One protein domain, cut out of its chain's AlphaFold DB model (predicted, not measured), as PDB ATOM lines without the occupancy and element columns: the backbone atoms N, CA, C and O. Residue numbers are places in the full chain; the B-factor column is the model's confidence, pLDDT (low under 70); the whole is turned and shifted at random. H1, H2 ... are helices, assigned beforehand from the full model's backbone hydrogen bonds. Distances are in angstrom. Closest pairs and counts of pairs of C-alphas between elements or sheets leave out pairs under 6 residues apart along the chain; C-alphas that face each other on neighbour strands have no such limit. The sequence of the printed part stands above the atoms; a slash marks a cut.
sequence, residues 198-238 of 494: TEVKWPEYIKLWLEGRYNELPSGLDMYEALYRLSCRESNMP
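This is residues 198 to 238 of the 494 residues of an uncharacterized protein of Moelleriella libera RCEF 2490 (UniProt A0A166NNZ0). A small helical hairpin: the longer helix H2 and the helix H1 pack side by side, running opposite ways, and a wide loop, residues 211 to 223, joins them at one end. The printed part has 41 residues with two named helices, H1 then H2, and no named strand; the class is all helix. It is compact, with a radius of gyration of the C-alphas of 9.7 A, yet elongated, spanning 30 by 16 by 15 A.

H2, residues 224 to 235, runs 15.8 A from C-alpha 224 at (168.407, 205.879, 158.659) to C-alpha 235 at (159.148, 195.630, 166.379). H1, residues 202 to 210, measures 12.1 A and begins at C-alpha 202, (167.416, 196.470, 164.364).

H2 and H1 touch, their closest C-alphas being those of Ser 231 and Trp 202, 5.4 A apart. Their lines stand at a shallow tilt of 21 degrees, opposite ways. In H2 every O i to N i+4 pair is within hydrogen-bond range; in H1, 4 of 5.

The C-alphas farthest apart, those of Gly 212 and Pro 238, are 30.0 A apart. The printed part has no cut. The link from H1 to H2 is long, 13 residues. Model confidence is under 70 at residue 198 and residues 235 to 238.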
ATOM      1  N   THR A 198     162.208 185.848 162.771       63.28
ATOM      2  CA  THR A 198     163.274 186.799 162.465       63.28
ATOM      3  C   THR A 198     163.720 187.364 163.802       63.28
ATOM      4  O   THR A 198     162.940 188.049 164.467       63.28
ATOM      5  N   GLU A 199     164.931 187.001 164.225       78.38
ATOM      6  CA  GLU A 199     165.609 187.655 165.341       78.38
ATOM      7  C   GLU A 199     165.506 189.173 165.153       78.38
ATOM      8  O   GLU A 199     165.670 189.676 164.040       78.38
ATOM      9  N   VAL A 200     165.182 189.891 166.226       83.38
ATOM     10  CA  VAL A 200     165.061 191.351 166.210       83.38
ATOM     11  C   VAL A 200     166.480 191.924 166.200       83.38
ATOM     12  O   VAL A 200     167.129 191.968 167.241       83.38
ATOM     13  N   LYS A 201     166.982 192.316 165.024       92.38
ATOM     14  CA  LYS A 201     168.366 192.776 164.803       92.38
ATOM     15  C   LYS A 201     168.491 194.293 164.711       92.38
ATOM     16  O   LYS A 201     169.581 194.832 164.896       92.38
ATOM     17  N   TRP A 202     167.390 195.012 164.486       92.50
ATOM     18  CA  TRP A 202     167.416 196.470 164.364       92.50
ATOM     19  C   TRP A 202     168.060 197.215 165.558       92.50
ATOM     20  O   TRP A 202     168.695 198.238 165.294       92.50
ATOM     21  N   PRO A 203     167.993 196.759 166.836       93.88
ATOM     22  CA  PRO A 203     168.656 197.452 167.943       93.88
ATOM     23  C   PRO A 203     170.184 197.367 167.873       93.88
ATOM     24  O   PRO A 203     170.876 198.270 168.340       93.88
ATOM     25  N   GLU A 204     170.730 196.290 167.306       95.25
ATOM     26  CA  GLU A 204     172.170 196.160 167.070       95.25
ATOM     27  C   GLU A 204     172.589 197.033 165.889       95.25
ATOM     28  O   GLU A 204     173.571 197.768 165.971       95.25
ATOM     29  N   TYR A 205     171.789 197.040 164.823       96.19
ATOM     30  CA  TYR A 205     172.068 197.849 163.640       96.19
ATOM     31  C   TYR A 205     171.996 199.351 163.921       96.19
ATOM     32  O   TYR A 205     172.840 200.096 163.431       96.19
ATOM     33  N   ILE A 206     171.056 199.819 164.749       95.06
ATOM     34  CA  ILE A 206     170.996 201.248 165.088       95.06
ATOM     35  C   ILE A 206     172.196 201.680 165.936       95.06
ATOM     36  O   ILE A 206     172.664 202.804 165.781       95.06
ATOM     37  N   LYS A 207     172.753 200.789 166.774       95.62
ATOM     38  CA  LYS A 207     174.012 201.052 167.486       95.62
ATOM     39  C   LYS A 207     175.180 201.179 166.514       95.62
ATOM     40  O   LYS A 207     175.877 202.185 166.561       95.62
ATOM     41  N   LEU A 208     175.342 200.224 165.593       96.38
ATOM     42  CA  LEU A 208     176.390 200.284 164.564       96.38
ATOM     43  C   LEU A 208     176.278 201.554 163.707       96.38
ATOM     44  O   LEU A 208     177.289 202.183 163.402       96.38
ATOM     45  N   TRP A 209     175.054 201.967 163.369       96.31
ATOM     46  CA  TRP A 209     174.798 203.196 162.619       96.31
ATOM     47  C   TRP A 209     175.171 204.460 163.412       96.31
ATOM     48  O   TRP A 209     175.837 205.340 162.871       96.31
ATOM     49  N   LEU A 210     174.802 204.534 164.698       92.62
ATOM     50  CA  LEU A 210     175.164 205.649 165.591       92.62
ATOM     51  C   LEU A 210     176.676 205.717 165.874       92.62
ATOM     52  O   LEU A 210     177.208 206.805 166.076       92.62
ATOM     53  N   GLU A 211     177.369 204.578 165.860       97.12
ATOM     54  CA  GLU A 211     178.831 204.477 165.989       97.12
ATOM     55  C   GLU A 211     179.581 204.804 164.683       97.12
ATOM     56  O   GLU A 211     180.813 204.817 164.668       97.12
ATOM     57  N   GLY A 212     178.873 205.045 163.573       95.56
ATOM     58  CA  GLY A 212     179.476 205.297 162.261       95.56
ATOM     59  C   GLY A 212     180.084 204.054 161.593       95.56
ATOM     60  O   GLY A 212     180.852 204.171 160.638       95.56
ATOM     61  N   ARG A 213     179.756 202.847 162.069       97.12
ATOM     62  CA  ARG A 213     180.284 201.562 161.574       97.12
ATOM     63  C   ARG A 213     179.442 201.012 160.421       97.12
ATOM     64  O   ARG A 213     178.968 199.879 160.456       97.12
ATOM     65  N   TYR A 214     179.265 201.813 159.372       95.19
ATOM     66  CA  TYR A 214     178.362 201.483 158.259       95.19
ATOM     67  C   TYR A 214     178.775 200.234 157.468       95.19
ATOM     68  O   TYR A 214     177.918 199.531 156.945       95.19
ATOM     69  N   ASN A 215     180.070 199.906 157.435       95.50
ATOM     70  CA  ASN A 215     180.600 198.740 156.716       95.50
ATOM     71  C   ASN A 215     180.159 197.391 157.318       95.50
ATOM     72  O   ASN A 215     180.320 196.353 156.682       95.50
ATOM     73  N   GLU A 216     179.641 197.401 158.547       96.12
ATOM     74  CA  GLU A 216     179.155 196.210 159.250       96.12
ATOM     75  C   GLU A 216     177.636 196.040 159.136       96.12
ATOM     76  O   GLU A 216     177.086 195.020 159.558       96.12
ATOM     77  N   LEU A 217     176.949 197.026 158.551       95.81
ATOM     78  CA  LEU A 217     175.525 196.937 158.271       95.81
ATOM     79  C   LEU A 217     175.292 196.089 157.011       95.81
ATOM     80  O   LEU A 217     176.057 196.176 156.048       95.81
ATOM     81  N   PRO A 218     174.213 195.286 156.971       95.31
ATOM     82  CA  PRO A 218     173.782 194.648 155.737       95.31
ATOM     83  C   PRO A 218     173.578 195.680 154.620       95.31
ATOM     84  O   PRO A 218     173.091 196.787 154.858       95.31
ATOM     85  N   SER A 219     173.909 195.297 153.388       94.31
ATOM     86  CA  SER A 219     173.758 196.154 152.207       94.31
ATOM     87  C   SER A 219     172.336 196.726 152.107       94.31
ATOM     88  O   SER A 219     171.368 195.962 152.098       94.31
ATOM     89  N   GLY A 220     172.222 198.055 152.014       90.88
ATOM     90  CA  GLY A 220     170.949 198.784 151.938       90.88
ATOM     91  C   GLY A 220     170.364 199.245 153.282       90.88
ATOM     92  O   GLY A 220     169.252 199.767 153.295       90.88
ATOM     93  N   LEU A 221     171.074 199.054 154.403       93.88
ATOM     94  CA  LEU A 221     170.723 199.596 155.730       93.88
ATOM     95  C   LEU A 221     171.643 200.742 156.186       93.88
ATOM     96  O   LEU A 221     171.645 201.110 157.354       93.88
ATOM     97  N   ASP A 222     172.427 201.314 155.283       91.81
ATOM     98  CA  ASP A 222     173.291 202.475 155.524       91.81
ATOM     99  C   ASP A 222     172.502 203.780 155.747       91.81
ATOM    100  O   ASP A 222     172.971 204.694 156.431       91.81
ATOM    101  N   MET A 223     171.268 203.854 155.246       93.69
ATOM    102  CA  MET A 223     170.360 204.978 155.473       93.69
ATOM    103  C   MET A 223     169.481 204.785 156.717       93.69
ATOM    104  O   MET A 223     168.878 203.726 156.920       93.69
ATOM    105  N   TYR A 224     169.303 205.861 157.495       89.38
ATOM    106  CA  TYR A 224     168.407 205.879 158.659       89.38
ATOM    107  C   TYR A 224     166.982 205.432 158.308       89.38
ATOM    108  O   TYR A 224     166.360 204.700 159.072       89.38
ATOM    109  N   GLU A 225     166.468 205.813 157.135       89.88
ATOM    110  CA  GLU A 225     165.127 205.426 156.692       89.88
ATOM    111  C   GLU A 225     164.969 203.902 156.562       89.88
ATOM    112  O   GLU A 225     163.955 203.337 156.978       89.88
ATOM    113  N   ALA A 226     165.981 203.214 156.032       89.69
ATOM    114  CA  ALA A 226     165.959 201.763 155.885       89.69
ATOM    115  C   ALA A 226     166.013 201.064 157.256       89.69
ATOM    116  O   ALA A 226     165.266 200.114 157.504       89.69
ATOM    117  N   LEU A 227     166.817 201.600 158.179       90.75
ATOM    118  CA  LEU A 227     166.868 201.199 159.588       90.75
ATOM    119  C   LEU A 227     165.540 201.428 160.318       90.75
ATOM    120  O   LEU A 227     165.072 200.549 161.042       90.75
ATOM    121  N   TYR A 228     164.893 202.569 160.092       83.19
ATOM    122  CA  TYR A 228     163.583 202.882 160.652       83.19
ATOM    123  C   TYR A 228     162.523 201.905 160.140       83.19
ATOM    124  O   TYR A 228     161.825 201.279 160.941       83.19
ATOM    125  N   ARG A 229     162.464 201.668 158.822       82.06
ATOM    126  CA  ARG A 229     161.563 200.675 158.214       82.06
ATOM    127  C   ARG A 229     161.806 199.270 158.772       82.06
ATOM    128  O   ARG A 229     160.841 198.560 159.059       82.06
ATOM    129  N   LEU A 230     163.067 198.877 158.973       86.56
ATOM    130  CA  LEU A 230     163.417 197.610 159.616       86.56
ATOM    131  C   LEU A 230     162.927 197.558 161.067       86.56
ATOM    132  O   LEU A 230     162.317 196.565 161.455       86.56
ATOM    133  N   SER A 231     163.127 198.629 161.839       84.25
ATOM    134  CA  SER A 231     162.664 198.713 163.226       84.25
ATOM    135  C   SER A 231     161.148 198.580 163.330       84.25
ATOM    136  O   SER A 231     160.657 197.846 164.185       84.25
ATOM    137  N   CYS A 232     160.402 199.203 162.412       75.25
ATOM    138  CA  CYS A 232     158.957 199.059 162.312       75.25
ATOM    139  C   CYS A 232     158.581 197.632 161.923       75.25
ATOM    140  O   CYS A 232     157.662 197.071 162.510       75.25
ATOM    141  N   ARG A 233     159.287 197.024 160.963       77.25
ATOM    142  CA  ARG A 233     159.030 195.645 160.541       77.25
ATOM    143  C   ARG A 233     159.244 194.671 161.694       77.25
ATOM    144  O   ARG A 233     158.344 193.904 161.991       77.25
ATOM    145  N   GLU A 234     160.393 194.711 162.355       79.19
ATOM    146  CA  GLU A 234     160.755 193.755 163.406       79.19
ATOM    147  C   GLU A 234     160.043 194.023 164.737       79.19
ATOM    148  O   GLU A 234     159.608 193.076 165.383       79.19
ATOM    149  N   SER A 235     159.852 195.288 165.131       67.69
ATOM    150  CA  SER A 235     159.148 195.630 166.379       67.69
ATOM    151  C   SER A 235     157.627 195.528 166.266       67.69
ATOM    152  O   SER A 235     156.965 195.314 167.278       67.69
ATOM    153  N   ASN A 236     157.055 195.672 165.060       58.91
ATOM    154  CA  ASN A 236     155.610 195.520 164.833       58.91
ATOM    155  C   ASN A 236     155.227 194.145 164.246       58.91
ATOM    156  O   ASN A 236     154.052 193.924 163.933       58.91
ATOM    157  N   MET A 237     156.175 193.211 164.091       45.94
ATOM    158  CA  MET A 237     155.872 191.801 163.826       45.94
ATOM    159  C   MET A 237     155.593 191.110 165.166       45.94
ATOM    160  O   MET A 237     156.499 190.986 165.988       45.94
ATOM    161  N   PRO A 238     154.355 190.659 165.439       48.12
ATOM    162  CA  PRO A 238     154.085 189.934 166.669       48.12
ATOM    163  C   PRO A 238     154.871 188.620 166.672       48.12
ATOM    164  O   PRO A 238     154.981 187.954 165.642       48.12
TER     165      PRO A 238